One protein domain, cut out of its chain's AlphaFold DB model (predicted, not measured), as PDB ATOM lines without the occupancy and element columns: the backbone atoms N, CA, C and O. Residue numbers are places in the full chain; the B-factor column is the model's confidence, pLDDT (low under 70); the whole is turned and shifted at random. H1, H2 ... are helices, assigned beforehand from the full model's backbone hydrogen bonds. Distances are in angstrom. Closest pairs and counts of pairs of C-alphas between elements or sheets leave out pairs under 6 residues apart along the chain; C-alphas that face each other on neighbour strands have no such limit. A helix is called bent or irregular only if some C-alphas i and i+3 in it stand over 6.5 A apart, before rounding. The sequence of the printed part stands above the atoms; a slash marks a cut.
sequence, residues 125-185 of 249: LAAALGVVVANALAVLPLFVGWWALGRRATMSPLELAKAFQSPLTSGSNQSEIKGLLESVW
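Overview. This is residues 125 to 185 of the 249 residues of an uncharacterized protein of Diplodia seriata (UniProt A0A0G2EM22). A long helix, H1, sticks out as a free arm, joined by the extended stretch 144 to 156 to a small, loose head of two short helices, H2 and H3. The arm and stretch make most of the length. The 61 printed residues hold three named helices in the order H1, H2, H3 and no named strand: all helix. The whole is extended, with a radius of gyration of the C-alphas of 19.4 A, a rod spanning 59 by 22 by 19 A.

Along the chain. H1, residues 125 to 143, runs 28.0 A from C-alpha 125 at (2.211, -5.677, 78.360). It is irregular, but only just: C-alphas 138 and 141 are 6.6 A apart. H2 is residues 157 to 163, 9.7 A. H3, residues 174 to 184, 15.1 A, ends at C-alpha 184 (-43.967, -6.300, 43.449).

Arrangement. H1 is apart from H2 and H3. H2 and H3 are near each other, with 7 pairs of C-alphas within 10 A, the closest 8.4 A. Every O i to N i+4 pair is within hydrogen-bond range in H2 and H3, 12 of 15 in H1.

Size, cuts and confidence. The farthest C-alphas, Ala 126 and Ser 183, are 59.2 A apart. The printed part has no cut. The link H1 to H2 is long. Residues 146 to 158, 167 to 181 and 183 to 185 are under pLDDT 70.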
ATOM      1  N   LEU A 125       3.333  -6.562  78.671       92.44
ATOM      2  CA  LEU A 125       2.211  -5.677  78.360       92.44
ATOM      3  C   LEU A 125       2.507  -4.797  77.137       92.44
ATOM      4  O   LEU A 125       1.673  -4.694  76.243       92.44
ATOM      5  N   ALA A 126       3.707  -4.220  77.062       95.00
ATOM      6  CA  ALA A 126       4.138  -3.432  75.911       95.00
ATOM      7  C   ALA A 126       4.219  -4.280  74.632       95.00
ATOM      8  O   ALA A 126       3.759  -3.840  73.581       95.00
ATOM      9  N   ALA A 127       4.740  -5.509  74.721       96.19
ATOM     10  CA  ALA A 127       4.783  -6.428  73.584       96.19
ATOM     11  C   ALA A 127       3.374  -6.791  73.084       96.19
ATOM     12  O   ALA A 127       3.103  -6.691  71.890       96.19
ATOM     13  N   ALA A 128       2.459  -7.145  73.993       94.62
ATOM     14  CA  ALA A 128       1.073  -7.456  73.648       94.62
ATOM     15  C   ALA A 128       0.357  -6.258  73.004       94.62
ATOM     16  O   ALA A 128      -0.304  -6.407  71.977       94.62
ATOM     17  N   LEU A 129       0.543  -5.056  73.560       97.50
ATOM     18  CA  LEU A 129       0.001  -3.826  72.988       97.50
ATOM     19  C   LEU A 129       0.562  -3.564  71.583       97.50
ATOM     20  O   LEU A 129      -0.189  -3.203  70.679       97.50
ATOM     21  N   GLY A 130       1.860  -3.807  71.382       97.62
ATOM     22  CA  GLY A 130       2.505  -3.705  70.076       97.62
ATOM     23  C   GLY A 130       1.872  -4.627  69.033       97.62
ATOM     24  O   GLY A 130       1.592  -4.181  67.923       97.62
ATOM     25  N   VAL A 131       1.570  -5.880  69.393       97.56
ATOM     26  CA  VAL A 131       0.896  -6.838  68.495       97.56
ATOM     27  C   VAL A 131      -0.512  -6.364  68.124       97.56
ATOM     28  O   VAL A 131      -0.890  -6.423  66.955       97.56
ATOM     29  N   VAL A 132      -1.279  -5.846  69.088       97.00
ATOM     30  CA  VAL A 132      -2.628  -5.310  68.833       97.00
ATOM     31  C   VAL A 132      -2.577  -4.127  67.863       97.00
ATOM     32  O   VAL A 132      -3.350  -4.083  66.906       97.00
ATOM     33  N   VAL A 133      -1.646  -3.193  68.071       97.44
ATOM     34  CA  VAL A 133      -1.469  -2.032  67.187       97.44
ATOM     35  C   VAL A 133      -1.001  -2.462  65.799       97.44
ATOM     36  O   VAL A 133      -1.548  -1.992  64.804       97.44
ATOM     37  N   ALA A 134      -0.043  -3.387  65.707       96.69
ATOM     38  CA  ALA A 134       0.436  -3.909  64.429       96.69
ATOM     39  C   ALA A 134      -0.692  -4.573  63.624       96.69
ATOM     40  O   ALA A 134      -0.806  -4.341  62.423       96.69
ATOM     41  N   ASN A 135      -1.568  -5.333  64.288       95.94
ATOM     42  CA  ASN A 135      -2.739  -5.924  63.646       95.94
ATOM     43  C   ASN A 135      -3.711  -4.849  63.134       95.94
ATOM     44  O   ASN A 135      -4.144  -4.901  61.987       95.94
ATOM     45  N   ALA A 136      -4.008  -3.828  63.943       94.38
ATOM     46  CA  ALA A 136      -4.853  -2.717  63.504       94.38
ATOM     47  C   ALA A 136      -4.260  -2.008  62.271       94.38
ATOM     48  O   ALA A 136      -4.973  -1.772  61.297       94.38
ATOM     49  N   LEU A 137      -2.949  -1.743  62.277       94.69
ATOM     50  CA  LEU A 137      -2.236  -1.144  61.146       94.69
ATOM     51  C   LEU A 137      -2.254  -2.032  59.894       94.69
ATOM     52  O   LEU A 137      -2.346  -1.501  58.792       94.69
ATOM     53  N   ALA A 138      -2.208  -3.358  60.046       93.19
ATOM     54  CA  ALA A 138      -2.306  -4.298  58.929       93.19
ATOM     55  C   ALA A 138      -3.701  -4.309  58.281       93.19
ATOM     56  O   ALA A 138      -3.818  -4.553  57.081       93.19
ATOM     57  N   VAL A 139      -4.755  -4.007  59.047       93.62
ATOM     58  CA  VAL A 139      -6.132  -3.936  58.537       93.62
ATOM     59  C   VAL A 139      -6.438  -2.584  57.879       93.62
ATOM     60  O   VAL A 139      -7.200  -2.533  56.916       93.62
ATOM     61  N   LEU A 140      -5.824  -1.482  58.328       88.56
ATOM     62  CA  LEU A 140      -6.027  -0.146  57.744       88.56
ATOM     63  C   LEU A 140      -5.899  -0.064  56.206       88.56
ATOM     64  O   LEU A 140      -6.771   0.567  55.602       88.56
ATOM     65  N   PRO A 141      -4.899  -0.676  55.534       87.62
ATOM     66  CA  PRO A 141      -4.800  -0.612  54.078       87.62
ATOM     67  C   PRO A 141      -5.977  -1.277  53.353       87.62
ATOM     68  O   PRO A 141      -6.264  -0.884  52.227       87.62
ATOM     69  N   LEU A 142      -6.720  -2.199  53.984       84.56
ATOM     70  CA  LEU A 142      -7.943  -2.756  53.387       84.56
ATOM     71  C   LEU A 142      -9.070  -1.721  53.259       84.56
ATOM     72  O   LEU A 142      -9.971  -1.895  52.442       84.56
ATOM     73  N   PHE A 143      -9.029  -0.640  54.039       82.19
ATOM     74  CA  PHE A 143     -10.016   0.440  53.974       82.19
ATOM     75  C   PHE A 143      -9.611   1.576  53.023       82.19
ATOM     76  O   PHE A 143     -10.399   2.497  52.780       82.19
ATOM     77  N   VAL A 144      -8.403   1.524  52.453       79.56
ATOM     78  CA  VAL A 144      -7.957   2.491  51.444       79.56
ATOM     79  C   VAL A 144      -8.731   2.232  50.150       79.56
ATOM     80  O   VAL A 144      -8.688   1.144  49.591       79.56
ATOM     81  N   GLY A 145      -9.477   3.236  49.680       71.75
ATOM     82  CA  GLY A 145     -10.333   3.132  48.489       71.75
ATOM     83  C   GLY A 145     -11.830   3.008  48.787       71.75
ATOM     84  O   GLY A 145     -12.638   3.341  47.923       71.75
ATOM     85  N   TRP A 146     -12.225   2.676  50.024       67.06
ATOM     86  CA  TRP A 146     -13.644   2.698  50.416       67.06
ATOM     87  C   TRP A 146     -14.232   4.120  50.394       67.06
ATOM     88  O   TRP A 146     -15.413   4.318  50.125       67.06
ATOM     89  N   TRP A 147     -13.380   5.126  50.600       66.81
ATOM     90  CA  TRP A 147     -13.726   6.550  50.550       66.81
ATOM     91  C   TRP A 147     -13.849   7.116  49.127       66.81
ATOM     92  O   TRP A 147     -14.432   8.180  48.946       66.81
ATOM     93  N   ALA A 148     -13.320   6.419  48.115       66.19
ATOM     94  CA  ALA A 148     -13.426   6.825  46.711       66.19
ATOM     95  C   ALA A 148     -14.731   6.341  46.055       66.19
ATOM     96  O   ALA A 148     -15.068   6.768  44.948       66.19
ATOM     97  N   LEU A 149     -15.503   5.483  46.735       64.19
ATOM     98  CA  LEU A 149     -16.865   5.163  46.330       64.19
ATOM     99  C   LEU A 149     -17.750   6.390  46.585       64.19
ATOM    100  O   LEU A 149     -18.357   6.542  47.641       64.19
ATOM    101  N   GLY A 150     -17.883   7.250  45.573       61.38
ATOM    102  CA  GLY A 150     -18.814   8.389  45.550       61.38
ATOM    103  C   GLY A 150     -20.302   8.003  45.637       61.38
ATOM    104  O   GLY A 150     -21.178   8.833  45.408       61.38
ATOM    105  N   ARG A 151     -20.611   6.743  45.962       66.62
ATOM    106  CA  ARG A 151     -21.956   6.214  46.153       66.62
ATOM    107  C   ARG A 151     -21.988   5.397  47.439       66.62
ATOM    108  O   ARG A 151     -21.113   4.569  47.668       66.62
ATOM    109  N   ARG A 152     -23.030   5.589  48.254       59.38
ATOM    110  CA  ARG A 152     -23.299   4.742  49.425       59.38
ATOM    111  C   ARG A 152     -23.480   3.301  48.937       59.38
ATOM    112  O   ARG A 152     -24.516   2.999  48.353       59.38
ATOM    113  N   ALA A 153     -22.478   2.444  49.123       58.78
ATOM    114  CA  ALA A 153     -22.610   1.014  48.870       58.78
ATOM    115  C   ALA A 153     -23.606   0.463  49.890       58.78
ATOM    116  O   ALA A 153     -23.293   0.344  51.075       58.78
ATOM    117  N   THR A 154     -24.836   0.207  49.455       62.12
ATOM    118  CA  THR A 154     -25.816  -0.439  50.320       62.12
ATOM    119  C   THR A 154     -25.680  -1.935  50.097       62.12
ATOM    120  O   THR A 154     -25.854  -2.409  48.980       62.12
ATOM    121  N   MET A 155     -25.384  -2.711  51.143       63.16
ATOM    122  CA  MET A 155     -25.409  -4.183  51.079       63.16
ATOM    123  C   MET A 155     -26.854  -4.704  51.025       63.16
ATOM    124  O   MET A 155     -27.248  -5.602  51.764       63.16
ATOM    125  N   SER A 156     -27.689  -4.096  50.183       65.81
ATOM    126  CA  SER A 156     -29.015  -4.623  49.919       65.81
ATOM    127  C   SER A 156     -28.864  -5.929  49.124       65.81
ATOM    128  O   SER A 156     -28.042  -5.987  48.203       65.81
ATOM    129  N   PRO A 157     -29.650  -6.981  49.429       66.75
ATOM    130  CA  PRO A 157     -29.596  -8.261  48.711       66.75
ATOM    131  C   PRO A 157     -29.734  -8.119  47.189       66.75
ATOM    132  O   PRO A 157     -29.230  -8.938  46.428       66.75
ATOM    133  N   LEU A 158     -30.383  -7.042  46.744       69.56
ATOM    134  CA  LEU A 158     -30.596  -6.704  45.345       69.56
ATOM    135  C   LEU A 158     -29.353  -6.094  44.670       69.56
ATOM    136  O   LEU A 158     -29.049  -6.450  43.532       69.56
ATOM    137  N   GLU A 159     -28.608  -5.217  45.359       71.25
ATOM    138  CA  GLU A 159     -27.291  -4.760  44.879       71.25
ATOM    139  C   GLU A 159     -26.308  -5.925  44.804       71.25
ATOM    140  O   GLU A 159     -25.544  -6.019  43.846       71.25
ATOM    141  N   LEU A 160     -26.381  -6.846  45.766       71.94
ATOM    142  CA  LEU A 160     -25.569  -8.054  45.779       71.94
ATOM    143  C   LEU A 160     -25.936  -8.993  44.614       71.94
ATOM    144  O   LEU A 160     -25.052  -9.438  43.888       71.94
ATOM    145  N   ALA A 161     -27.230  -9.221  44.356       72.69
ATOM    146  CA  ALA A 161     -27.701 -10.003  43.208       72.69
ATOM    147  C   ALA A 161     -27.274  -9.397  41.859       72.69
ATOM    148  O   ALA A 161     -26.962 -10.129  40.921       72.69
ATOM    149  N   LYS A 162     -27.224  -8.061  41.761       70.88
ATOM    150  CA  LYS A 162     -26.689  -7.357  40.588       70.88
ATOM    151  C   LYS A 162     -25.163  -7.469  40.486       70.88
ATOM    152  O   LYS A 162     -24.650  -7.664  39.388       70.88
ATOM    153  N   ALA A 163     -24.439  -7.375  41.602       73.12
ATOM    154  CA  ALA A 163     -22.985  -7.543  41.635       73.12
ATOM    155  C   ALA A 163     -22.554  -8.960  41.215       73.12
ATOM    156  O   ALA A 163     -21.548  -9.116  40.532       73.12
ATOM    157  N   PHE A 164     -23.360  -9.974  41.542       77.62
ATOM    158  CA  PHE A 164     -23.177 -11.356  41.091       77.62
ATOM    159  C   PHE A 164     -23.683 -11.633  39.664       77.62
ATOM    160  O   PHE A 164     -23.763 -12.793  39.272       77.62
ATOM    161  N   GLN A 165     -24.020 -10.595  38.886       70.88
ATOM    162  CA  GLN A 165     -24.488 -10.716  37.498       70.88
ATOM    163  C   GLN A 165     -25.662 -11.698  37.340       70.88
ATOM    164  O   GLN A 165     -25.724 -12.464  36.380       70.88
ATOM    165  N   SER A 166     -26.608 -11.687  38.286       72.00
ATOM    166  CA  SER A 166     -27.804 -12.522  38.180       72.00
ATOM    167  C   SER A 166     -28.559 -12.214  36.872       72.00
ATOM    168  O   SER A 166     -28.835 -11.038  36.608       72.00
ATOM    169  N   PRO A 167     -28.961 -13.230  36.077       66.12
ATOM    170  CA  PRO A 167     -29.709 -13.036  34.827       66.12
ATOM    171  C   PRO A 167     -31.014 -12.242  34.997       66.12
ATOM    172  O   PRO A 167     -31.527 -11.664  34.046       66.12
ATOM    173  N   LEU A 168     -31.555 -12.198  36.219       64.25
ATOM    174  CA  LEU A 168     -32.784 -11.477  36.554       64.25
ATOM    175  C   LEU A 168     -32.588  -9.955  36.675       64.25
ATOM    176  O   LEU A 168     -33.567  -9.214  36.687       64.25
ATOM    177  N   THR A 169     -31.347  -9.474  36.793       64.19
ATOM    178  CA  THR A 169     -31.025  -8.045  36.982       64.19
ATOM    179  C   THR A 169     -29.985  -7.520  35.987       64.19
ATOM    180  O   THR A 169     -29.593  -6.349  36.054       64.19
ATOM    181  N   SER A 170     -29.549  -8.350  35.033       59.03
ATOM    182  CA  SER A 170     -28.610  -7.969  33.978       59.03
ATOM    183  C   SER A 170     -29.283  -7.030  32.970       59.03
ATOM    184  O   SER A 170     -30.019  -7.474  32.093       59.03
ATOM    185  N   GLY A 171     -29.039  -5.723  33.107       65.44
ATOM    186  CA  GLY A 171     -29.470  -4.699  32.144       65.44
ATOM    187  C   GLY A 171     -30.357  -3.585  32.705       65.44
ATOM    188  O   GLY A 171     -30.592  -2.613  31.998       65.44
ATOM    189  N   SER A 172     -30.810  -3.671  33.960       64.25
ATOM    190  CA  SER A 172     -31.715  -2.672  34.549       64.25
ATOM    191  C   SER A 172     -31.004  -1.629  35.419       64.25
ATOM    192  O   SER A 172     -30.027  -1.907  36.138       64.25
ATOM    193  N   ASN A 173     -31.498  -0.389  35.366       64.12
ATOM    194  CA  ASN A 173     -30.994   0.716  36.175       64.12
ATOM    195  C   ASN A 173     -31.547   0.647  37.602       64.12
ATOM    196  O   ASN A 173     -32.660   0.195  37.846       64.12
ATOM    197  N   GLN A 174     -30.777   1.102  38.592       62.06
ATOM    198  CA  GLN A 174     -31.154   0.911  39.998       62.06
ATOM    199  C   GLN A 174     -32.425   1.679  40.412       62.06
ATOM    200  O   GLN A 174     -33.102   1.282  41.357       62.06
ATOM    201  N   SER A 175     -32.765   2.747  39.688       64.06
ATOM    202  CA  SER A 175     -34.039   3.463  39.805       64.06
ATOM    203  C   SER A 175     -35.228   2.627  39.317       64.06
ATOM    204  O   SER A 175     -36.257   2.597  39.983       64.06
ATOM    205  N   GLU A 176     -35.073   1.901  38.210       64.31
ATOM    206  CA  GLU A 176     -36.114   1.031  37.645       64.31
ATOM    207  C   GLU A 176     -36.367  -0.184  38.536       64.31
ATOM    208  O   GLU A 176     -37.516  -0.549  38.770       64.31
ATOM    209  N   ILE A 177     -35.310  -0.771  39.110       63.62
ATOM    210  CA  ILE A 177     -35.461  -1.921  40.010       63.62
ATOM    211  C   ILE A 177     -36.170  -1.513  41.312       63.62
ATOM    212  O   ILE A 177     -36.973  -2.283  41.826       63.62
ATOM    213  N   LYS A 178     -35.931  -0.302  41.840       66.88
ATOM    214  CA  LYS A 178     -36.682   0.206  43.003       66.88
ATOM    215  C   LYS A 178     -38.170   0.382  42.685       66.88
ATOM    216  O   LYS A 178     -38.991  -0.062  43.479       66.88
ATOM    217  N   GLY A 179     -38.505   0.935  41.516       67.19
ATOM    218  CA  GLY A 179     -39.900   1.058  41.068       67.19
ATOM    219  C   GLY A 179     -40.584  -0.294  40.816       67.19
ATOM    220  O   GLY A 179     -41.761  -0.477  41.131       67.19
ATOM    221  N   LEU A 180     -39.842  -1.286  40.315       67.19
ATOM    222  CA  LEU A 180     -40.329  -2.662  40.168       67.19
ATOM    223  C   LEU A 180     -40.492  -3.369  41.520       67.19
ATOM    224  O   LEU A 180     -41.465  -4.080  41.729       67.19
ATOM    225  N   LEU A 181     -39.579  -3.158  42.468       67.12
ATOM    226  CA  LEU A 181     -39.679  -3.757  43.796       67.12
ATOM    227  C   LEU A 181     -40.855  -3.175  44.588       67.12
ATOM    228  O   LEU A 181     -41.543  -3.912  45.287       67.12
ATOM    229  N   GLU A 182     -41.113  -1.877  44.445       72.06
ATOM    230  CA  GLU A 182     -42.249  -1.205  45.079       72.06
ATOM    231  C   GLU A 182     -43.592  -1.672  44.500       72.06
ATOM    232  O   GLU A 182     -44.559  -1.829  45.243       72.06
ATOM    233  N   SER A 183     -43.641  -2.014  43.207       68.25
ATOM    234  CA  SER A 183     -44.838  -2.605  42.591       68.25
ATOM    235  C   SER A 183     -45.021  -4.105  42.884       68.25
ATOM    236  O   SER A 183     -46.149  -4.593  42.870       68.25
ATOM    237  N   VAL A 184     -43.948  -4.838  43.210       68.81
ATOM    238  CA  VAL A 184     -43.967  -6.300  43.449       68.81
ATOM    239  C   VAL A 184     -43.912  -6.677  44.943       68.81
ATOM    240  O   VAL A 184     -44.089  -7.842  45.299       68.81
ATOM    241  N   TRP A 185     -43.761  -5.701  45.844       61.59
ATOM    242  CA  TRP A 185     -43.618  -5.859  47.304       61.59
ATOM    243  C   TRP A 185     -44.675  -6.760  47.988       61.59
ATOM    244  O   TRP A 185     -44.401  -7.343  49.035       61.59
TER     245      TRP A 185